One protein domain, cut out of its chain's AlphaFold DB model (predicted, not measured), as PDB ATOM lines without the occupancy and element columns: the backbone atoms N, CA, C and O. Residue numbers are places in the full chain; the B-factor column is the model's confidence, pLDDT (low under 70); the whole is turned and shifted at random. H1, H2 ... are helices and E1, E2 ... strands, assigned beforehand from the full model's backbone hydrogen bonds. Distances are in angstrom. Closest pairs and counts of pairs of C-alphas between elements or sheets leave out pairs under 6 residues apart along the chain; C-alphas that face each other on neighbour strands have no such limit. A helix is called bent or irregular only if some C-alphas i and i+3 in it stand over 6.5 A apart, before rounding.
ATOM      1  N   LYS A   2      49.204 -43.493 -45.756       68.75
ATOM      2  CA  LYS A   2      47.739 -43.392 -45.867       68.75
ATOM      3  C   LYS A   2      47.157 -42.070 -46.419       68.75
ATOM      4  O   LYS A   2      46.327 -42.111 -47.319       68.75
ATOM      5  N   LYS A   3      47.632 -40.884 -45.995       80.88
ATOM      6  CA  LYS A   3      47.056 -39.582 -46.436       80.88
ATOM      7  C   LYS A   3      47.045 -39.370 -47.951       80.88
ATOM      8  O   LYS A   3      46.062 -38.901 -48.512       80.88
ATOM      9  N   ARG A   4      48.149 -39.686 -48.637       83.81
ATOM     10  CA  ARG A   4      48.277 -39.441 -50.086       83.81
ATOM     11  C   ARG A   4      47.396 -40.379 -50.914       83.81
ATOM     12  O   ARG A   4      46.967 -39.979 -51.991       83.81
ATOM     13  N   GLU A   5      47.175 -41.599 -50.440       85.69
ATOM     14  CA  GLU A   5      46.291 -42.584 -51.074       85.69
ATOM     15  C   GLU A   5      44.831 -42.184 -50.881       85.69
ATOM     16  O   GLU A   5      44.137 -41.980 -51.873       85.69
ATOM     17  N   LEU A   6      44.429 -41.869 -49.646       84.81
ATOM     18  CA  LEU A   6      43.082 -41.382 -49.346       84.81
ATOM     19  C   LEU A   6      42.735 -40.109 -50.140       84.81
ATOM     20  O   LEU A   6      41.661 -39.994 -50.719       84.81
ATOM     21  N   LEU A   7      43.673 -39.162 -50.272       87.19
ATOM     22  CA  LEU A   7      43.475 -37.964 -51.102       87.19
ATOM     23  C   LEU A   7      43.340 -38.267 -52.604       87.19
ATOM     24  O   LEU A   7      42.748 -37.466 -53.329       87.19
ATOM     25  N   LYS A   8      43.899 -39.374 -53.108       89.25
ATOM     26  CA  LYS A   8      43.659 -39.811 -54.493       89.25
ATOM     27  C   LYS A   8      42.257 -40.390 -54.634       89.25
ATOM     28  O   LYS A   8      41.575 -40.037 -55.590       89.25
ATOM     29  N   GLU A   9      41.823 -41.209 -53.683       89.62
ATOM     30  CA  GLU A   9      40.472 -41.780 -53.658       89.62
ATOM     31  C   GLU A   9      39.410 -40.683 -53.562       89.62
ATOM     32  O   GLU A   9      38.491 -40.647 -54.372       89.62
ATOM     33  N   ILE A  10      39.604 -39.690 -52.690       90.31
ATOM     34  CA  ILE A  10      38.732 -38.509 -52.593       90.31
ATOM     35  C   ILE A  10      38.618 -37.774 -53.936       90.31
ATOM     36  O   ILE A  10      37.534 -37.338 -54.323       90.31
ATOM     37  N   LYS A  11      39.722 -37.636 -54.682       91.38
ATOM     38  CA  LYS A  11      39.686 -37.019 -56.018       91.38
ATOM     39  C   LYS A  11      38.880 -37.846 -57.017       91.38
ATOM     40  O   LYS A  11      38.222 -37.256 -57.871       91.38
ATOM     41  N   LEU A  12      38.935 -39.174 -56.928       91.56
ATOM     42  CA  LEU A  12      38.122 -40.061 -57.760       91.56
ATOM     43  C   LEU A  12      36.640 -39.917 -57.406       91.56
ATOM     44  O   LEU A  12      35.848 -39.649 -58.305       91.56
ATOM     45  N   VAL A  13      36.293 -39.947 -56.117       92.25
ATOM     46  CA  VAL A  13      34.926 -39.689 -55.633       92.25
ATOM     47  C   VAL A  13      34.410 -38.348 -56.146       92.25
ATOM     48  O   VAL A  13      33.319 -38.284 -56.708       92.25
ATOM     49  N   ASN A  14      35.206 -37.278 -56.036       93.31
ATOM     50  CA  ASN A  14      34.800 -35.964 -56.529       93.31
ATOM     51  C   ASN A  14      34.576 -35.954 -58.048       93.31
ATOM     52  O   ASN A  14      33.660 -35.298 -58.539       93.31
ATOM     53  N   LYS A  15      35.401 -36.678 -58.812       93.81
ATOM     54  CA  LYS A  15      35.226 -36.804 -60.263       93.81
ATOM     55  C   LYS A  15      33.939 -37.556 -60.606       93.81
ATOM     56  O   LYS A  15      33.241 -37.151 -61.530       93.81
ATOM     57  N   GLU A  16      33.625 -38.623 -59.876       93.38
ATOM     58  CA  GLU A  16      32.387 -39.377 -60.083       93.38
ATOM     59  C   GLU A  16      31.148 -38.560 -59.716       93.38
ATOM     60  O   GLU A  16      30.187 -38.560 -60.479       93.38
ATOM     61  N   LEU A  17      31.179 -37.807 -58.613       93.06
ATOM     62  CA  LEU A  17      30.092 -36.889 -58.266       93.06
ATOM     63  C   LEU A  17      29.895 -35.820 -59.339       93.06
ATOM     64  O   LEU A  17      28.774 -35.626 -59.791       93.06
ATOM     65  N   ASN A  18      30.972 -35.181 -59.805       93.12
ATOM     66  CA  ASN A  18      30.869 -34.215 -60.900       93.12
ATOM     67  C   ASN A  18      30.291 -34.842 -62.169       93.12
ATOM     68  O   ASN A  18      29.491 -34.208 -62.836       93.12
ATOM     69  N   HIS A  19      30.637 -36.092 -62.494       92.62
ATOM     70  CA  HIS A  19      30.008 -36.781 -63.619       92.62
ATOM     71  C   HIS A  19      28.498 -36.963 -63.397       92.62
ATOM     72  O   HIS A  19      27.729 -36.792 -64.339       92.62
ATOM     73  N   ILE A  20      28.069 -37.334 -62.190       91.19
ATOM     74  CA  ILE A  20      26.647 -37.536 -61.880       91.19
ATOM     75  C   ILE A  20      25.862 -36.227 -62.031       91.19
ATOM     76  O   ILE A  20      24.772 -36.248 -62.584       91.19
ATOM     77  N   TYR A  21      26.432 -35.113 -61.578       90.19
ATOM     78  CA  TYR A  21      25.759 -33.813 -61.492       90.19
ATOM     79  C   TYR A  21      25.932 -32.905 -62.721       90.19
ATOM     80  O   TYR A  21      25.301 -31.853 -62.807       90.19
ATOM     81  N   ASN A  22      26.754 -33.312 -63.692       83.62
ATOM     82  CA  ASN A  22      27.085 -32.502 -64.866       83.62
ATOM     83  C   ASN A  22      25.856 -32.124 -65.713       83.62
ATOM     84  O   ASN A  22      25.821 -31.057 -66.312       83.62
ATOM     85  N   GLU A  23      24.853 -33.004 -65.791       83.19
ATOM     86  CA  GLU A  23      23.628 -32.742 -66.566       83.19
ATOM     87  C   GLU A  23      22.665 -31.788 -65.845       83.19
ATOM     88  O   GLU A  23      21.850 -31.134 -66.496       83.19
ATOM     89  N   ASP A  24      22.806 -31.658 -64.525       83.62
ATOM     90  CA  ASP A  24      21.953 -30.828 -63.675       83.62
ATOM     91  C   ASP A  24      22.513 -29.407 -63.487       83.62
ATOM     92  O   ASP A  24      21.905 -28.591 -62.794       83.62
ATOM     93  N   GLY A  25      23.668 -29.091 -64.092       89.06
ATOM     94  CA  GLY A  25      24.360 -27.813 -63.887       89.06
ATOM     95  C   GLY A  25      24.854 -27.644 -62.448       89.06
ATOM     96  O   GLY A  25      24.885 -26.531 -61.928       89.06
ATOM     97  N   ILE A  26      25.189 -28.754 -61.780       91.62
ATOM     98  CA  ILE A  26      25.669 -28.769 -60.399       91.62
ATOM     99  C   ILE A  26      27.138 -29.194 -60.382       91.62
ATOM    100  O   ILE A  26      27.534 -30.206 -60.960       91.62
ATOM    101  N   VAL A  27      27.954 -28.439 -59.650       92.25
ATOM    102  CA  VAL A  27      29.374 -28.724 -59.445       92.25
ATOM    103  C   VAL A  27      29.590 -29.278 -58.044       92.25
ATOM    104  O   VAL A  27      29.204 -28.669 -57.046       92.25
ATOM    105  N   SER A  28      30.268 -30.421 -57.973       93.62
ATOM    106  CA  SER A  28      30.756 -31.016 -56.731       93.62
ATOM    107  C   SER A  28      32.208 -30.621 -56.487       93.62
ATOM    108  O   SER A  28      33.079 -30.792 -57.344       93.62
ATOM    109  N   THR A  29      32.513 -30.177 -55.273       93.56
ATOM    110  CA  THR A  29      33.889 -29.951 -54.825       93.56
ATOM    111  C   THR A  29      34.133 -30.657 -53.505       93.56
ATOM    112  O   THR A  29      33.493 -30.335 -52.512       93.56
ATOM    113  N   ILE A  30      35.112 -31.567 -53.470       93.44
ATOM    114  CA  ILE A  30      35.620 -32.148 -52.222       93.44
ATOM    115  C   ILE A  30      37.028 -31.623 -51.944       93.44
ATOM    116  O   ILE A  30      37.926 -31.757 -52.781       93.44
ATOM    117  N   LYS A  31      37.235 -31.040 -50.761       92.38
ATOM    118  CA  LYS A  31      38.506 -30.427 -50.350       92.38
ATOM    119  C   LYS A  31      38.828 -30.690 -48.881       92.38
ATOM    120  O   LYS A  31      37.936 -30.812 -48.050       92.38
ATOM    121  N   LEU A  32      40.124 -30.746 -48.575       91.94
ATOM    122  CA  LEU A  32      40.634 -30.763 -47.205       91.94
ATOM    123  C   LEU A  32      40.760 -29.315 -46.718       91.94
ATOM    124  O   LEU A  32      41.464 -28.525 -47.350       91.94
ATOM    125  N   VAL A  33      40.085 -28.967 -45.628       94.12
ATOM    126  CA  VAL A  33      40.111 -27.626 -45.022       94.12
ATOM    127  C   VAL A  33      40.262 -27.725 -43.506       94.12
ATOM    128  O   VAL A  33      40.169 -28.809 -42.940       94.12
ATOM    129  N   LYS A  34      40.520 -26.593 -42.850       93.00
ATOM    130  CA  LYS A  34      40.523 -26.484 -41.389       93.00
ATOM    131  C   LYS A  34      39.155 -26.029 -40.894       93.00
ATOM    132  O   LYS A  34      38.579 -25.111 -41.482       93.00
ATOM    133  N   ASN A  35      38.647 -26.652 -39.833       91.12
ATOM    134  CA  ASN A  35      37.472 -26.146 -39.119       91.12
ATOM    135  C   ASN A  35      37.854 -25.007 -38.145       91.12
ATOM    136  O   ASN A  35      39.011 -24.591 -38.068       91.12
ATOM    137  N   GLU A  36      36.879 -24.495 -37.391       90.38
ATOM    138  CA  GLU A  36      37.084 -23.419 -36.403       90.38
ATOM    139  C   GLU A  36      37.983 -23.812 -35.211       90.38
ATOM    140  O   GLU A  36      38.476 -22.937 -34.502       90.38
ATOM    141  N   TYR A  37      38.237 -25.111 -35.026       91.38
ATOM    142  CA  TYR A  37      39.091 -25.683 -33.982       91.38
ATOM    143  C   TYR A  37      40.477 -26.108 -34.505       91.38
ATOM    144  O   TYR A  37      41.212 -26.789 -33.796       91.38
ATOM    145  N   ASP A  38      40.846 -25.699 -35.726       90.25
ATOM    146  CA  ASP A  38      42.099 -26.070 -36.409       90.25
ATOM    147  C   ASP A  38      42.256 -27.585 -36.675       90.25
ATOM    148  O   ASP A  38      43.357 -28.108 -36.886       90.25
ATOM    149  N   GLU A  39      41.143 -28.313 -36.743       92.00
ATOM    150  CA  GLU A  39      41.116 -29.725 -37.124       92.00
ATOM    151  C   GLU A  39      40.987 -29.872 -38.644       92.00
ATOM    152  O   GLU A  39      40.284 -29.101 -39.306       92.00
ATOM    153  N   ASP A  40      41.674 -30.869 -39.206       92.81
ATOM    154  CA  ASP A  40      41.535 -31.220 -40.619       92.81
ATOM    155  C   ASP A  40      40.141 -31.836 -40.846       92.81
ATOM    156  O   ASP A  40      39.780 -32.843 -40.233       92.81
ATOM    157  N   ILE A  41      39.368 -31.259 -41.763       94.12
ATOM    158  CA  ILE A  41      38.073 -31.782 -42.202       94.12
ATOM    159  C   ILE A  41      38.047 -31.951 -43.714       94.12
ATOM    160  O   ILE A  41      38.664 -31.192 -44.467       94.12
ATOM    161  N   ILE A  42      37.295 -32.941 -44.169       93.81
ATOM    162  CA  ILE A  42      36.901 -33.053 -45.562       93.81
ATOM    163  C   ILE A  42      35.556 -32.371 -45.710       93.81
ATOM    164  O   ILE A  42      34.582 -32.773 -45.077       93.81
ATOM    165  N   ARG A  43      35.524 -31.376 -46.588       94.88
ATOM    166  CA  ARG A  43      34.326 -30.642 -46.960       94.88
ATOM    167  C   ARG A  43      33.901 -31.018 -48.368       94.88
ATOM    168  O   ARG A  43      34.712 -30.906 -49.291       94.88
ATOM    169  N   LEU A  44      32.646 -31.425 -48.520       95.19
ATOM    170  CA  LEU A  44      31.964 -31.599 -49.798       95.19
ATOM    171  C   LEU A  44      30.975 -30.446 -49.981       95.19
ATOM    172  O   LEU A  44      30.123 -30.205 -49.130       95.19
ATOM    173  N   GLU A  45      31.096 -29.749 -51.103       94.50
ATOM    174  CA  GLU A  45      30.225 -28.646 -51.510       94.50
ATOM    175  C   GLU A  45      29.541 -29.018 -52.827       94.50
ATOM    176  O   GLU A  45      30.218 -29.390 -53.788       94.50
ATOM    177  N   LEU A  46      28.216 -28.900 -52.871       94.00
ATOM    178  CA  LEU A  46      27.434 -28.863 -54.102       94.00
ATOM    179  C   LEU A  46      27.005 -27.425 -54.359       94.00
ATOM    180  O   LEU A  46      26.389 -26.792 -53.493       94.00
ATOM    181  N   LYS A  47      27.312 -26.929 -55.552       93.69
ATOM    182  CA  LYS A  47      26.976 -25.572 -55.972       93.69
ATOM    183  C   LYS A  47      26.351 -25.560 -57.353       93.69
ATOM    184  O   LYS A  47      26.668 -26.411 -58.177       93.69
ATOM    185  N   ASP A  48      25.500 -24.576 -57.588       91.75
ATOM    186  CA  ASP A  48      25.003 -24.265 -58.923       91.75
ATOM    187  C   ASP A  48      26.156 -23.719 -59.785       91.75
ATOM    188  O   ASP A  48      26.915 -22.847 -59.352       91.75
ATOM    189  N   GLU A  49      26.329 -24.268 -60.988       89.38
ATOM    190  CA  GLU A  49      27.407 -23.897 -61.910       89.38
ATOM    191  C   GLU A  49      27.269 -22.453 -62.418       89.38
ATOM    192  O   GLU A  49      28.270 -21.800 -62.723       89.38
ATOM    193  N   PHE A  50      26.043 -21.933 -62.510       88.38
ATOM    194  CA  PHE A  50      25.763 -20.658 -63.161       88.38
ATOM    195  C   PHE A  50      25.951 -19.458 -62.233       88.38
ATOM    196  O   PHE A  50      26.394 -18.403 -62.694       88.38
ATOM    197  N   ASP A  51      25.606 -19.588 -60.950       89.56
ATOM    198  CA  ASP A  51      25.652 -18.480 -59.985       89.56
ATOM    199  C   ASP A  51      26.510 -18.747 -58.729       89.56
ATOM    200  O   ASP A  51      26.559 -17.895 -57.838       89.56
ATOM    201  N   ASP A  52      27.229 -19.878 -58.673       84.56
ATOM    202  CA  ASP A  52      28.054 -20.337 -57.535       84.56
ATOM    203  C   ASP A  52      27.268 -20.422 -56.213       84.56
ATOM    204  O   ASP A  52      27.840 -20.415 -55.114       84.56
ATOM    205  N   LYS A  53      25.934 -20.499 -56.287       89.44
ATOM    206  CA  LYS A  53      25.093 -20.589 -55.103       89.44
ATOM    207  C   LYS A  53      25.263 -21.948 -54.444       89.44
ATOM    208  O   LYS A  53      25.093 -22.997 -55.061       89.44
ATOM    209  N   GLU A  54      25.538 -21.913 -53.145       89.62
ATOM    210  CA  GLU A  54      25.619 -23.109 -52.316       89.62
ATOM    211  C   GLU A  54      24.261 -23.821 -52.248       89.62
ATOM    212  O   GLU A  54      23.241 -23.229 -51.870       89.62
ATOM    213  N   ILE A  55      24.265 -25.102 -52.617       89.75
ATOM    214  CA  ILE A  55      23.111 -25.999 -52.538       89.75
ATOM    215  C   ILE A  55      23.224 -26.837 -51.264       89.75
ATOM    216  O   ILE A  55      22.285 -26.889 -50.467       89.75
ATOM    217  N   ILE A  56      24.379 -27.481 -51.065       91.62
ATOM    218  CA  ILE A  56      24.684 -28.319 -49.901       91.62
ATOM    219  C   ILE A  56      26.157 -28.169 -49.549       91.62
ATOM    220  O   ILE A  56      27.010 -28.267 -50.427       91.62
ATOM    221  N   THR A  57      26.438 -28.058 -48.256       92.50
ATOM    222  CA  THR A  57      27.777 -28.235 -47.697       92.50
ATOM    223  C   THR A  57      27.700 -29.286 -46.600       92.50
ATOM    224  O   THR A  57      26.819 -29.212 -45.740       92.50
ATOM    225  N   CYS A  58      28.588 -30.277 -46.646       92.81
ATOM    226  CA  CYS A  58      28.736 -31.271 -45.591       92.81
ATOM    227  C   CYS A  58      30.202 -31.517 -45.249       92.81
ATOM    228  O   CYS A  58      31.083 -31.464 -46.112       92.81
ATOM    229  N   ASP A  59      30.433 -31.800 -43.973       92.81
ATOM    230  CA  ASP A  59      31.763 -31.918 -43.394       92.81
ATOM    231  C   ASP A  59      31.934 -33.287 -42.722       92.81
ATOM    232  O   ASP A  59      31.007 -33.850 -42.144       92.81
ATOM    233  N   CYS A  60      33.146 -33.835 -42.767       92.62
ATOM    234  CA  CYS A  60      33.544 -34.952 -41.912       92.62
ATOM    235  C   CYS A  60      34.990 -34.783 -41.441       92.62
ATOM    236  O   CYS A  60      35.806 -34.134 -42.101       92.62
ATOM    237  N   LEU A  61      35.314 -35.353 -40.279       90.88
ATOM    238  CA  LEU A  61      36.665 -35.283 -39.725       90.88
ATOM    239  C   LEU A  61      37.631 -36.084 -40.596       90.88
ATOM    240  O   LEU A  61      37.400 -37.263 -40.881       90.88
ATOM    241  N   PHE A  62      38.739 -35.454 -40.979       88.31
ATOM    242  CA  PHE A  62      39.804 -36.146 -41.681       88.31
ATOM    243  C   PHE A  62      40.566 -37.044 -40.707       88.31
ATOM    244  O   PHE A  62      41.107 -36.583 -39.704       88.31
ATOM    245  N   ASP A  63      40.647 -38.325 -41.039       86.81
ATOM    246  CA  ASP A  63      41.395 -39.315 -40.276       86.81
ATOM    247  C   ASP A  63      42.166 -40.199 -41.257       86.81
ATOM    248  O   ASP A  63      41.585 -40.837 -42.136       86.81
ATOM    249  N   GLU A  64      43.493 -40.209 -41.125       83.06
ATOM    250  CA  GLU A  64      44.374 -40.984 -41.996       83.06
ATOM    251  C   GLU A  64      44.194 -42.493 -41.828       83.06
ATOM    252  O   GLU A  64      44.669 -43.251 -42.669       83.06
ATOM    253  N   GLU A  65      43.561 -42.955 -40.750       85.38
ATOM    254  CA  GLU A  65      43.312 -44.374 -40.517       85.38
ATOM    255  C   GLU A  65      42.037 -44.884 -41.191       85.38
ATOM    256  O   GLU A  65      41.881 -46.100 -41.328       85.38
ATOM    257  N   LYS A  66      41.168 -43.983 -41.662       85.12
ATOM    258  CA  LYS A  66      39.928 -44.333 -42.360       85.12
ATOM    259  C   LYS A  66      40.182 -44.680 -43.824       85.12
ATOM    260  O   LYS A  66      41.021 -44.077 -44.493       85.12
ATOM    261  N   ASN A  67      39.396 -45.626 -44.334       87.44
ATOM    262  CA  ASN A  67      39.259 -45.857 -45.768       87.44
ATOM    263  C   ASN A  67      38.163 -44.952 -46.362       87.44
ATOM    264  O   ASN A  67      37.396 -44.301 -45.641       87.44
ATOM    265  N   ILE A  68      38.075 -44.925 -47.692       88.69
ATOM    266  CA  ILE A  68      37.075 -44.118 -48.398       88.69
ATOM    267  C   ILE A  68      35.635 -44.525 -48.064       88.69
ATOM    268  O   ILE A  68      34.755 -43.669 -48.015       88.69
ATOM    269  N   ASP A  69      35.388 -45.803 -47.766       89.56
ATOM    270  CA  ASP A  69      34.071 -46.312 -47.370       89.56
ATOM    271  C   ASP A  69      33.559 -45.645 -46.083       89.56
ATOM    272  O   ASP A  69      32.431 -45.138 -46.047       89.56
ATOM    273  N   ALA A  70      34.405 -45.591 -45.048       90.19
ATOM    274  CA  ALA A  70      34.093 -44.943 -43.776       90.19
ATOM    275  C   ALA A  70      33.885 -43.429 -43.936       90.19
ATOM    276  O   ALA A  70      32.972 -42.856 -43.345       90.19
ATOM    277  N   LEU A  71      34.689 -42.787 -44.781       90.94
ATOM    278  CA  LEU A  71      34.592 -41.359 -45.081       90.94
ATOM    279  C   LEU A  71      33.281 -41.016 -45.799       90.94
ATOM    280  O   LEU A  71      32.562 -40.108 -45.383       90.94
ATOM    281  N   ILE A  72      32.918 -41.774 -46.841       92.12
ATOM    282  CA  ILE A  72      31.640 -41.593 -47.544       92.12
ATOM    283  C   ILE A  72      30.469 -41.799 -46.575       92.12
ATOM    284  O   ILE A  72      29.484 -41.062 -46.630       92.12
ATOM    285  N   TYR A  73      30.569 -42.770 -45.662       93.19
ATOM    286  CA  TYR A  73      29.554 -42.983 -44.635       93.19
ATOM    287  C   TYR A  73      29.386 -41.777 -43.699       93.19
ATOM    288  O   TYR A  73      28.255 -41.397 -43.392       93.19
ATOM    289  N   GLU A  74      30.480 -41.150 -43.268       93.88
ATOM    290  CA  GLU A  74      30.414 -39.950 -42.430       93.88
ATOM    291  C   GLU A  74      29.811 -38.755 -43.171       93.88
ATOM    292  O   GLU A  74      28.949 -38.084 -42.607       93.88
ATOM    293  N   LEU A  75      30.154 -38.548 -44.447       93.94
ATOM    294  CA  LEU A  75      29.510 -37.521 -45.277       93.94
ATOM    295  C   LEU A  75      27.998 -37.760 -45.402       93.94
ATOM    296  O   LEU A  75      27.205 -36.832 -45.263       93.94
ATOM    297  N   ILE A  76      27.573 -39.010 -45.621       94.88
ATOM    298  CA  ILE A  76      26.146 -39.370 -45.653       94.88
ATOM    299  C   ILE A  76      25.473 -39.011 -44.326       94.88
ATOM    300  O   ILE A  76      24.379 -38.441 -44.319       94.88
ATOM    301  N   LYS A  77      26.109 -39.366 -43.206       94.81
ATOM    302  CA  LYS A  77      25.584 -39.094 -41.869       94.81
ATOM    303  C   LYS A  77      25.421 -37.591 -41.638       94.81
ATOM    304  O   LYS A  77      24.353 -37.179 -41.187       94.81
ATOM    305  N   ASP A  78      26.417 -36.797 -42.014       94.44
ATOM    306  CA  ASP A  78      26.381 -35.341 -41.879       94.44
ATOM    307  C   ASP A  78      25.220 -34.722 -42.682       94.44
ATOM    308  O   ASP A  78      24.400 -33.985 -42.131       94.44
ATOM    309  N   VAL A  79      25.034 -35.133 -43.946       93.81
ATOM    310  CA  VAL A  79      23.903 -34.677 -44.783       93.81
ATOM    311  C   VAL A  79      22.551 -35.073 -44.171       93.81
ATOM    312  O   VAL A  79      21.585 -34.297 -44.186       93.81
ATOM    313  N   TYR A  80      22.450 -36.276 -43.600       92.06
ATOM    314  CA  TYR A  80      21.234 -36.707 -42.912       92.06
ATOM    315  C   TYR A  80      20.924 -35.838 -41.693       92.06
ATOM    316  O   TYR A  80      19.779 -35.414 -41.518       92.06
ATOM    317  N   GLU A  81      21.917 -35.604 -40.841       90.19
ATOM    318  CA  GLU A  81      21.757 -34.887 -39.578       90.19
ATOM    319  C   GLU A  81      21.478 -33.398 -39.804       90.19
ATOM    320  O   GLU A  81      20.500 -32.877 -39.252       90.19
ATOM    321  N   ASN A  82      22.248 -32.753 -40.682       88.69
ATOM    322  CA  ASN A  82      22.212 -31.305 -40.872       88.69
ATOM    323  C   ASN A  82      21.154 -30.846 -41.880       88.69
ATOM    324  O   ASN A  82      20.540 -29.795 -41.690       88.69
ATOM    325  N   SER A  83      20.871 -31.634 -42.921       88.31
ATOM    326  CA  SER A  83      19.918 -31.237 -43.966       88.31
ATOM    327  C   SER A  83      18.589 -31.981 -43.841       88.31
ATOM    328  O   SER A  83      17.530 -31.371 -43.648       88.31
ATOM    329  N   VAL A  84      18.611 -33.316 -43.915       91.56
ATOM    330  CA  VAL A  84      17.378 -34.114 -44.052       91.56
ATOM    331  C   VAL A  84      16.534 -34.087 -42.781       91.56
ATOM    332  O   VAL A  84      15.332 -33.806 -42.834       91.56
ATOM    333  N   ASN A  85      17.141 -34.371 -41.629       91.50
ATOM    334  CA  ASN A  85      16.431 -34.514 -40.361       91.50
ATOM    335  C   ASN A  85      15.784 -33.200 -39.922       91.50
ATOM    336  O   ASN A  85      14.628 -33.196 -39.483       91.50
ATOM    337  N   HIS A  86      16.494 -32.082 -40.080       87.38
ATOM    338  CA  HIS A  86      15.976 -30.761 -39.742       87.38
ATOM    339  C   HIS A  86      14.720 -30.416 -40.562       87.38
ATOM    340  O   HIS A  86      13.664 -30.101 -39.994       87.38
ATOM    341  N   LEU A  87      14.786 -30.560 -41.890       90.50
ATOM    342  CA  LEU A  87      13.662 -30.272 -42.785       90.50
ATOM    343  C   LEU A  87      12.490 -31.238 -42.561       90.50
ATOM    344  O   LEU A  87      11.335 -30.813 -42.451       90.50
ATOM    345  N   ALA A  88      12.768 -32.534 -42.408       91.56
ATOM    346  CA  ALA A  88      11.741 -33.539 -42.146       91.56
ATOM    347  C   ALA A  88      11.008 -33.278 -40.820       91.56
ATOM    348  O   ALA A  88       9.776 -33.380 -40.749       91.56
ATOM    349  N   LYS A  89      11.740 -32.881 -39.770       92.81
ATOM    350  CA  LYS A  89      11.166 -32.495 -38.475       92.81
ATOM    351  C   LYS A  89      10.246 -31.285 -38.615       92.81
ATOM    352  O   LYS A  89       9.136 -31.312 -38.078       92.81
ATOM    353  N   TYR A  90      10.663 -30.259 -39.361       93.06
ATOM    354  CA  TYR A  90       9.834 -29.081 -39.630       93.06
ATOM    355  C   TYR A  90       8.520 -29.454 -40.332       93.06
ATOM    356  O   TYR A  90       7.440 -29.079 -39.861       93.06
ATOM    357  N   ILE A  91       8.600 -30.246 -41.407       93.81
ATOM    358  CA  ILE A  91       7.438 -30.694 -42.193       93.81
ATOM    359  C   ILE A  91       6.470 -31.493 -41.315       93.81
ATOM    360  O   ILE A  91       5.265 -31.232 -41.308       93.81
ATOM    361  N   LYS A  92       6.986 -32.430 -40.510       94.12
ATOM    362  CA  LYS A  92       6.169 -33.229 -39.586       94.12
ATOM    363  C   LYS A  92       5.479 -32.352 -38.536       94.12
ATOM    364  O   LYS A  92       4.300 -32.557 -38.236       94.12
ATOM    365  N   ALA A  93       6.181 -31.351 -38.004       94.56
ATOM    366  CA  ALA A  93       5.638 -30.426 -37.012       94.56
ATOM    367  C   ALA A  93       4.516 -29.532 -37.573       94.56
ATOM    368  O   ALA A  93       3.609 -29.152 -36.823       94.56
ATOM    369  N   THR A  94       4.518 -29.238 -38.880       95.00
ATOM    370  CA  THR A  94       3.473 -28.422 -39.525       95.00
ATOM    371  C   THR A  94       2.077 -29.029 -39.360       95.00
ATOM    372  O   THR A  94       1.131 -28.291 -39.096       95.00
ATOM    373  N   LYS A  95       1.922 -30.360 -39.390       93.81
ATOM    374  CA  LYS A  95       0.611 -31.003 -39.167       93.81
ATOM    375  C   LYS A  95       0.017 -30.639 -37.800       93.81
ATOM    376  O   LYS A  95      -1.151 -30.266 -37.699       93.81
ATOM    377  N   VAL A  96       0.831 -30.717 -36.746       95.69
ATOM    378  CA  VAL A  96       0.416 -30.400 -35.369       95.69
ATOM    379  C   VAL A  96       0.195 -28.896 -35.195       95.69
ATOM    380  O   VAL A  96      -0.725 -28.474 -34.496       95.69
ATOM    381  N   TYR A  97       1.021 -28.067 -35.835       97.06
ATOM    382  CA  TYR A  97       0.828 -26.618 -35.866       97.06
ATOM    383  C   TYR A  97      -0.522 -26.238 -36.493       97.06
ATOM    384  O   TYR A  97      -1.314 -25.551 -35.845       97.06
ATOM    385  N   ASN A  98      -0.833 -26.762 -37.681       95.88
ATOM    386  CA  ASN A  98      -2.078 -26.475 -38.394       95.88
ATOM    387  C   ASN A  98      -3.302 -26.888 -37.572       95.88
ATOM    388  O   ASN A  98      -4.235 -26.106 -37.423       95.88
ATOM    389  N   ALA A  99      -3.271 -28.075 -36.959       96.75
ATOM    390  CA  ALA A  99      -4.360 -28.538 -36.101       96.75
ATOM    391  C   ALA A  99      -4.630 -27.583 -34.922       96.75
ATOM    392  O   ALA A  99      -5.786 -27.326 -34.586       96.75
ATOM    393  N   ARG A 100      -3.580 -27.023 -34.303       97.38
ATOM    394  CA  ARG A 100      -3.722 -26.023 -33.230       97.38
ATOM    395  C   ARG A 100      -4.305 -24.712 -33.754       97.38
ATOM    396  O   ARG A 100      -5.229 -24.181 -33.144       97.38
ATOM    397  N   LYS A 101      -3.814 -24.213 -34.890       97.56
ATOM    398  CA  LYS A 101      -4.285 -22.952 -35.478       97.56
ATOM    399  C   LYS A 101      -5.726 -23.031 -35.977       97.56
ATOM    400  O   LYS A 101      -6.476 -22.096 -35.737       97.56
ATOM    401  N   ILE A 102      -6.160 -24.160 -36.540       96.62
ATOM    402  CA  ILE A 102      -7.565 -24.382 -36.928       96.62
ATOM    403  C   ILE A 102      -8.498 -24.303 -35.708       96.62
ATOM    404  O   ILE A 102      -9.551 -23.672 -35.785       96.62
ATOM    405  N   LYS A 103      -8.103 -24.873 -34.558       97.44
ATOM    406  CA  LYS A 103      -8.873 -24.745 -33.306       97.44
ATOM    407  C   LYS A 103      -8.972 -23.287 -32.849       97.44
ATOM    408  O   LYS A 103     -10.060 -22.830 -32.509       97.44
ATOM    409  N   SER A 104      -7.858 -22.556 -32.875       96.25
ATOM    410  CA  SER A 104      -7.847 -21.125 -32.548       96.25
ATOM    411  C   SER A 104      -8.710 -20.311 -33.513       96.25
ATOM    412  O   SER A 104      -9.449 -19.435 -33.077       96.25
ATOM    413  N   LEU A 105      -8.669 -20.624 -34.809       96.88
ATOM    414  CA  LEU A 105      -9.465 -19.956 -35.835       96.88
ATOM    415  C   LEU A 105     -10.963 -20.150 -35.587       96.88
ATOM    416  O   LEU A 105     -11.711 -19.177 -35.610       96.88
ATOM    417  N   ALA A 106     -11.397 -21.377 -35.282       96.69
ATOM    418  CA  ALA A 106     -12.790 -21.660 -34.938       96.69
ATOM    419  C   ALA A 106     -13.252 -20.864 -33.703       96.69
ATOM    420  O   ALA A 106     -14.328 -20.267 -33.724       96.69
ATOM    421  N   LEU A 107     -12.414 -20.798 -32.660       97.62
ATOM    422  CA  LEU A 107     -12.696 -20.045 -31.435       97.62
ATOM    423  C   LEU A 107     -12.836 -18.538 -31.682       97.62
ATOM    424  O   LEU A 107     -13.748 -17.900 -31.160       97.62
ATOM    425  N   TRP A 108     -11.918 -17.933 -32.434       97.94
ATOM    426  CA  TRP A 108     -11.957 -16.488 -32.675       97.94
ATOM    427  C   TRP A 108     -13.062 -16.095 -33.645       97.94
ATOM    428  O   TRP A 108     -13.714 -15.068 -33.441       97.94
ATOM    429  N   LYS A 109     -13.354 -16.963 -34.617       96.50
ATOM    430  CA  LYS A 109     -14.498 -16.802 -35.509       96.50
ATOM    431  C   LYS A 109     -15.822 -16.831 -34.744       96.50
ATOM    432  O   LYS A 109     -16.654 -15.962 -34.972       96.50
ATOM    433  N   SER A 110     -16.002 -17.746 -33.785       97.31
ATOM    434  CA  SER A 110     -17.222 -17.785 -32.958       97.31
ATOM    435  C   SER A 110     -17.364 -16.583 -32.017       97.31
ATOM    436  O   SER A 110     -18.449 -16.319 -31.511       97.31
ATOM    437  N   ARG A 111     -16.268 -15.860 -31.758       97.50
ATOM    438  CA  ARG A 111     -16.229 -14.627 -30.956       97.50
ATOM    439  C   ARG A 111     -16.305 -13.356 -31.805       97.50
ATOM    440  O   ARG A 111     -16.131 -12.273 -31.255       97.50
ATOM    441  N   TYR A 112     -16.518 -13.482 -33.118       96.31
ATOM    442  CA  TYR A 112     -16.572 -12.364 -34.066       96.31
ATOM    443  C   TYR A 112     -15.321 -11.458 -34.020       96.31
ATOM    444  O   TYR A 112     -15.401 -10.253 -34.247       96.31
ATOM    445  N   ARG A 113     -14.146 -12.030 -33.714       96.69
ATOM    446  CA  ARG A 113     -12.849 -11.326 -33.691       96.69
ATOM    447  C   ARG A 113     -12.133 -11.499 -35.031       96.69
ATOM    448  O   ARG A 113     -11.278 -12.373 -35.165       96.69
ATOM    449  N   GLN A 114     -12.540 -10.723 -36.036       96.69
ATOM    450  CA  GLN A 114     -12.045 -10.882 -37.410       96.69
ATOM    451  C   GLN A 114     -10.543 -10.586 -37.541       96.69
ATOM    452  O   GLN A 114      -9.842 -11.324 -38.222       96.69
ATOM    453  N   ASP A 115     -10.034  -9.602 -36.799       97.44
ATOM    454  CA  ASP A 115      -8.606  -9.275 -36.704       97.44
ATOM    455  C   ASP A 115      -7.750 -10.504 -36.353       97.44
ATOM    456  O   ASP A 115      -6.741 -10.790 -36.999       97.44
ATOM    457  N   LYS A 116      -8.202 -11.293 -35.372       97.12
ATOM    458  CA  LYS A 116      -7.530 -12.528 -34.945       97.12
ATOM    459  C   LYS A 116      -7.676 -13.658 -35.955       97.12
ATOM    460  O   LYS A 116      -6.789 -14.504 -36.060       97.12
ATOM    461  N   VAL A 117      -8.798 -13.710 -36.667       97.62
ATOM    462  CA  VAL A 117      -9.013 -14.689 -37.738       97.62
ATOM    463  C   VAL A 117      -8.043 -14.423 -38.887       97.62
ATOM    464  O   VAL A 117      -7.378 -15.358 -39.329       97.62
ATOM    465  N   ASP A 118      -7.913 -13.168 -39.312       97.81
ATOM    466  CA  ASP A 118      -7.034 -12.769 -40.414       97.81
ATOM    467  C   ASP A 118      -5.555 -13.004 -40.068       97.81
ATOM    468  O   ASP A 118      -4.808 -13.543 -40.884       97.81
ATOM    469  N   GLU A 119      -5.150 -12.706 -38.827       98.12
ATOM    470  CA  GLU A 119      -3.812 -13.024 -38.303       98.12
ATOM    471  C   GLU A 119      -3.493 -14.523 -38.452       98.12
ATOM    472  O   GLU A 119      -2.468 -14.897 -39.024       98.12
ATOM    473  N   ILE A 120      -4.409 -15.398 -38.020       97.62
ATOM    474  CA  ILE A 120      -4.214 -16.853 -38.095       97.62
ATOM    475  C   ILE A 120      -4.212 -17.358 -39.544       97.62
ATOM    476  O   ILE A 120      -3.478 -18.296 -39.868       97.62
ATOM    477  N   ILE A 121      -5.024 -16.770 -40.426       97.75
ATOM    478  CA  ILE A 121      -5.025 -17.117 -41.854       97.75
ATOM    479  C   ILE A 121      -3.657 -16.809 -42.469       97.75
ATOM    480  O   ILE A 121      -3.092 -17.671 -43.145       97.75
ATOM    481  N   ASN A 122      -3.095 -15.630 -42.189       97.94
ATOM    482  CA  ASN A 122      -1.773 -15.247 -42.684       97.94
ATOM    483  C   ASN A 122      -0.684 -16.202 -42.179       97.94
ATOM    484  O   ASN A 122       0.090 -16.720 -42.983       97.94
ATOM    485  N   GLU A 123      -0.690 -16.534 -40.886       97.62
ATOM    486  CA  GLU A 123       0.237 -17.519 -40.315       97.62
ATOM    487  C   GLU A 123       0.134 -18.893 -41.003       97.62
ATOM    488  O   GLU A 123       1.148 -19.538 -41.277       97.62
ATOM    489  N   LEU A 124      -1.084 -19.368 -41.294       97.69
ATOM    490  CA  LEU A 124      -1.308 -20.641 -41.988       97.69
ATOM    491  C   LEU A 124      -0.789 -20.602 -43.433       97.69
ATOM    492  O   LEU A 124      -0.168 -21.571 -43.880       97.69
ATOM    493  N   ILE A 125      -1.004 -19.495 -44.148       97.69
ATOM    494  CA  ILE A 125      -0.501 -19.288 -45.513       97.69
ATOM    495  C   ILE A 125       1.030 -19.287 -45.521       97.69
ATOM    496  O   ILE A 125       1.644 -20.004 -46.314       97.69
ATOM    497  N   GLU A 126       1.663 -18.521 -44.633       97.38
ATOM    498  CA  GLU A 126       3.122 -18.471 -44.520       97.38
ATOM    499  C   GLU A 126       3.707 -19.832 -44.151       97.38
ATOM    500  O   GLU A 126       4.665 -20.299 -44.776       97.38
ATOM    501  N   ARG A 127       3.096 -20.525 -43.182       96.12
ATOM    502  CA  ARG A 127       3.515 -21.872 -42.785       96.12
ATOM    503  C   ARG A 127       3.426 -22.855 -43.948       96.12
ATOM    504  O   ARG A 127       4.330 -23.680 -44.102       96.12
ATOM    505  N   HIS A 128       2.369 -22.783 -44.757       95.81
ATOM    506  CA  HIS A 128       2.218 -23.628 -45.937       95.81
ATOM    507  C   HIS A 128       3.325 -23.355 -46.960       95.81
ATOM    508  O   HIS A 128       4.041 -24.288 -47.317       95.81
ATOM    509  N   LYS A 129       3.548 -22.087 -47.335       96.06
ATOM    510  CA  LYS A 129       4.629 -21.689 -48.258       96.06
ATOM    511  C   LYS A 129       5.993 -22.207 -47.798       96.06
ATOM    512  O   LYS A 129       6.728 -22.802 -48.582       96.06
ATOM    513  N   ASN A 130       6.316 -22.032 -46.518       95.12
ATOM    514  CA  ASN A 130       7.585 -22.493 -45.951       95.12
ATOM    515  C   ASN A 130       7.691 -24.023 -45.902       95.12
ATOM    516  O   ASN A 130       8.773 -24.570 -46.081       95.12
ATOM    517  N   THR A 131       6.576 -24.726 -45.696       95.56
ATOM    518  CA  THR A 131       6.551 -26.197 -45.720       95.56
ATOM    519  C   THR A 131       6.770 -26.739 -47.127       95.56
ATOM    520  O   THR A 131       7.518 -27.700 -47.277       95.56
ATOM    521  N   GLU A 132       6.176 -26.128 -48.153       95.44
ATOM    522  CA  GLU A 132       6.433 -26.527 -49.541       95.44
ATOM    523  C   GLU A 132       7.881 -26.236 -49.944       95.44
ATOM    524  O   GLU A 132       8.547 -27.123 -50.466       95.44
ATOM    525  N   ARG A 133       8.430 -25.067 -49.579       93.81
ATOM    526  CA  ARG A 133       9.867 -24.786 -49.757       93.81
ATOM    527  C   ARG A 133      10.748 -25.836 -49.078       93.81
ATOM    528  O   ARG A 133      11.671 -26.344 -49.697       93.81
ATOM    529  N   ALA A 134      10.440 -26.210 -47.836       92.88
ATOM    530  CA  ALA A 134      11.193 -27.236 -47.115       92.88
ATOM    531  C   ALA A 134      11.126 -28.618 -47.791       92.88
ATOM    532  O   ALA A 134      12.093 -29.371 -47.725       92.88
ATOM    533  N   LYS A 135      10.004 -28.964 -48.437       92.50
ATOM    534  CA  LYS A 135       9.887 -30.199 -49.228       92.50
ATOM    535  C   LYS A 135      10.723 -30.141 -50.503       92.50
ATOM    536  O   LYS A 135      11.370 -31.133 -50.812       92.50
ATOM    537  N   CYS A 136      10.726 -29.011 -51.211       90.31
ATOM    538  CA  CYS A 136      11.584 -28.831 -52.384       90.31
ATOM    539  C   CYS A 136      13.065 -28.932 -51.993       90.31
ATOM    540  O   CYS A 136      13.809 -29.693 -52.596       90.31
ATOM    541  N   ASN A 137      13.463 -28.283 -50.897       89.81
ATOM    542  CA  ASN A 137      14.841 -28.307 -50.394       89.81
ATOM    543  C   ASN A 137      15.289 -29.683 -49.852       89.81
ATOM    544  O   ASN A 137      16.440 -29.839 -49.463       89.81
ATOM    545  N   LEU A 138      14.397 -30.678 -49.780       92.31
ATOM    546  CA  LEU A 138      14.736 -32.054 -49.399       92.31
ATOM    547  C   LEU A 138      15.166 -32.928 -50.581       92.31
ATOM    548  O   LEU A 138      15.595 -34.055 -50.333       92.31
ATOM    549  N   VAL A 139      14.998 -32.466 -51.821       91.25
ATOM    550  CA  VAL A 139      15.334 -33.243 -53.022       91.25
ATOM    551  C   VAL A 139      16.846 -33.451 -53.093       91.25
ATOM    552  O   VAL A 139      17.298 -34.579 -52.903       91.25
ATOM    553  N   GLU A 140      17.615 -32.366 -53.190       91.25
ATOM    554  CA  GLU A 140      19.077 -32.423 -53.340       91.25
ATOM    555  C   GLU A 140      19.783 -33.223 -52.234       91.25
ATOM    556  O   GLU A 140      20.578 -34.108 -52.555       91.25
ATOM    557  N   PRO A 141      19.473 -33.046 -50.927       92.56
ATOM    558  CA  PRO A 141      20.142 -33.833 -49.889       92.56
ATOM    559  C   PRO A 141      19.878 -35.332 -50.007       92.56
ATOM    560  O   PRO A 141      20.761 -36.145 -49.741       92.56
ATOM    561  N   LYS A 142      18.665 -35.726 -50.418       92.88
ATOM    562  CA  LYS A 142      18.331 -37.141 -50.616       92.88
ATOM    563  C   LYS A 142      19.029 -37.720 -51.835       92.88
ATOM    564  O   LYS A 142      19.435 -38.881 -51.791       92.88
ATOM    565  N   GLU A 143      19.148 -36.943 -52.902       93.12
ATOM    566  CA  GLU A 143      19.860 -37.361 -54.103       93.12
ATOM    567  C   GLU A 143      21.356 -37.490 -53.844       93.12
ATOM    568  O   GLU A 143      21.925 -38.528 -54.177       93.12
ATOM    569  N   LEU A 144      21.961 -36.539 -53.126       94.50
ATOM    570  CA  LEU A 144      23.349 -36.639 -52.679       94.50
ATOM    571  C   LEU A 144      23.576 -37.894 -51.836       94.50
ATOM    572  O   LEU A 144      24.477 -38.673 -52.131       94.50
ATOM    573  N   ILE A 145      22.726 -38.155 -50.838       94.50
ATOM    574  CA  ILE A 145      22.806 -39.382 -50.033       94.50
ATOM    575  C   ILE A 145      22.729 -40.633 -50.916       94.50
ATOM    576  O   ILE A 145      23.530 -41.554 -50.755       94.50
ATOM    577  N   ARG A 146      21.773 -40.685 -51.852       94.50
ATOM    578  CA  ARG A 146      21.626 -41.814 -52.781       94.50
ATOM    579  C   ARG A 146      22.904 -42.013 -53.593       94.50
ATOM    580  O   ARG A 146      23.387 -43.138 -53.693       94.50
ATOM    581  N   ASN A 147      23.450 -40.935 -54.146       93.75
ATOM    582  CA  ASN A 147      24.649 -40.961 -54.974       93.75
ATOM    583  C   ASN A 147      25.871 -41.401 -54.154       93.75
ATOM    584  O   ASN A 147      26.601 -42.288 -54.585       93.75
ATOM    585  N   LEU A 148      26.035 -40.896 -52.931       94.06
ATOM    586  CA  LEU A 148      27.090 -41.330 -52.014       94.06
ATOM    587  C   LEU A 148      26.973 -42.820 -51.659       94.06
ATOM    588  O   LEU A 148      27.983 -43.514 -51.658       94.06
ATOM    589  N   TYR A 149      25.769 -43.360 -51.434       94.00
ATOM    590  CA  TYR A 149      25.595 -44.807 -51.229       94.00
ATOM    591  C   TYR A 149      25.972 -45.634 -52.464       94.00
ATOM    592  O   TYR A 149      26.568 -46.705 -52.323       94.00
ATOM    593  N   LEU A 150      25.649 -45.153 -53.669       91.69
ATOM    594  CA  LEU A 150      26.061 -45.813 -54.911       91.69
ATOM    595  C   LEU A 150      27.586 -45.834 -55.035       91.69
ATOM    596  O   LEU A 150      28.147 -46.895 -55.307       91.69
ATOM    597  N   LEU A 151      28.252 -44.708 -54.770       91.38
ATOM    598  CA  LEU A 151      29.714 -44.615 -54.767       91.38
ATOM    599  C   LEU A 151      30.328 -45.542 -53.719       91.38
ATOM    600  O   LEU A 151      31.165 -46.370 -54.065       91.38
ATOM    601  N   LYS A 152      29.839 -45.491 -52.474       90.06
ATOM    602  CA  LYS A 152      30.252 -46.386 -51.385       90.06
ATOM    603  C   LYS A 152      30.237 -47.849 -51.833       90.06
ATOM    604  O   LYS A 152      31.235 -48.542 -51.705       90.06
ATOM    605  N   SER A 153      29.136 -48.287 -52.453       87.81
ATOM    606  CA  SER A 153      28.967 -49.673 -52.908       87.81
ATOM    607  C   SER A 153      29.951 -50.122 -53.993       87.81
ATOM    608  O   SER A 153      30.200 -51.323 -54.107       87.81
ATOM    609  N   LYS A 154      30.502 -49.198 -54.792       85.25
ATOM    610  CA  LYS A 154      31.553 -49.508 -55.771       85.25
ATOM    611  C   LYS A 154      32.868 -49.806 -55.058       85.25
ATOM    612  O   LYS A 154      33.442 -50.866 -55.277       85.25
ATOM    613  N   TYR A 155      33.262 -48.937 -54.131       78.31
ATOM    614  CA  TYR A 155      34.503 -49.094 -53.372       78.31
ATOM    615  C   TYR A 155      34.480 -50.313 -52.439       78.31
ATOM    616  O   TYR A 155      35.494 -50.985 -52.300       78.31
ATOM    617  N   THR A 156      33.322 -50.685 -51.876       72.69
ATOM    618  CA  THR A 156      33.214 -51.927 -51.085       72.69
ATOM    619  C   THR A 156      33.341 -53.199 -51.943       72.69
ATOM    620  O   THR A 156      33.734 -54.245 -51.436       72.69
ATOM    621  N   LYS A 157      32.970 -53.158 -53.233       61.28
ATOM    622  CA  LYS A 157      33.062 -54.325 -54.132       61.28
ATOM    623  C   LYS A 157      34.465 -54.522 -54.692       61.28
ATOM    624  O   LYS A 157      34.889 -55.661 -54.825       61.28
ATOM    625  N   GLU A 158      35.181 -53.437 -54.973       56.22
ATOM    626  CA  GLU A 158      36.574 -53.499 -55.432       56.22
ATOM    627  C   GLU A 158      37.506 -54.119 -54.373       56.22
ATOM    628  O   GLU A 158      38.436 -54.834 -54.729       56.22
ATOM    629  N   GLU A 159      37.215 -53.945 -53.077       51.53
ATOM    630  CA  GLU A 159      37.938 -54.618 -51.983       51.53
ATOM    631  C   GLU A 159      37.666 -56.137 -51.901       51.53
ATOM    632  O   GLU A 159      38.451 -56.861 -51.294       51.53
ATOM    633  N   ALA A 160      36.574 -56.637 -52.493       51.94
ATOM    634  CA  ALA A 160      36.180 -58.049 -52.433       51.94
ATOM    635  C   ALA A 160      36.684 -58.895 -53.621       51.94
ATOM    636  O   ALA A 160      36.564 -60.120 -53.587       51.94
TER     637      ALA A 160
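What this domain is: This is residues 2 to 160 of the 162 residues of an uncharacterized protein of Clostridium baratii (UniProt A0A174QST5). Picture a head built on a small sheet of three strands, with a long helical hairpin, H2b and H3, reaching away from it and making most of the length. In the head, H1 and H2a cover one face of the sheet, and H4 packs on H2a and H1. The printed part has 159 residues, in the order H1 E1 E2 E3 H2 H3 H4; the sheet E1 - E2 - E3 is antiparallel and the class is mostly helix. The whole is loose, with a radius of gyration of the C-alphas of 21.6 A and spans of 72 by 34 by 31 A.

Where its parts are: Find C-alpha 2 at (47.739, -43.392, -45.867); from there H1 runs through residues 2 to 24, 33.8 A, and is irregular, C-alphas 20 and 23 being 7.4 A apart. Next come E1, residues 26 to 34, 24.2 A, which bends by 52 degrees at residue 31; E2, residues 40 to 48, 25.6 A; and E3, residues 54 to 61, 20.7 A. H2, residues 68 to 110, was assigned as one helix by its hydrogen bonds but is bent, C-alphas 82 and 85 being 6.6 A apart. Its arms, H2a, residues 68 to 82, 21.0 A, and H2b, residues 85 to 110, 38.3 A, stand at a shallow tilt of 12 degrees. H3 takes residues 114 to 136, 33.2 A, and H4, residues 139 to 158, 29.4 A, ends at C-alpha 158 (36.574, -53.499, -55.432).

How they stand to each other: Begin at the twisted sheet, a meander, each strand the antiparallel neighbour of the one before. In the hairpin E1 and E2 look at N 29 and O 45, 2.8 A apart; in the hairpin E2 and E3, at N 44 and O 58, 2.9 A. H1 and H2a are on the same face, giving two layers, helices over one face of a sheet, at heights over the sheet of 5.9 A and 7.1 A. The closest C-alphas of H1 and E1 are those of Asn 18 and Ser 28, 5.3 A; those of H2a and E3 are Cys 60 and Leu 75, 5.8 A. H4 only grazes the sheet with residues 140 to 144. It touches H2a, opposite ways at a shallow tilt of 16 degrees, closest at the C-alphas of Ile 76 and Ile 145, 5.5 A. H4 also touches H1 at a steep tilt of 47 degrees, with the C-alphas of Val 13 and Leu 151 closest, 7.2 A. Farther out, H2b and H3 touch as a helical hairpin, at a shallow tilt of 18 degrees, closest at the C-alphas of Leu 105 and Val 117, 5.6 A; H3 is apart from H1, for instance. Every O i to N i+4 pair is within hydrogen-bond range in H2a, H3 and H4, against 17 of 19 in H1 and 20 of 22 in H2b.

The domain as a whole: The two C-alphas farthest apart, those of Lys 2 and Tyr 112, are 72.4 A apart. The printed part has no cut and no long link. Mean pLDDT of the printed part is 91.2; look for values under 70 at residue 2 and residues 157 to 160 of this model.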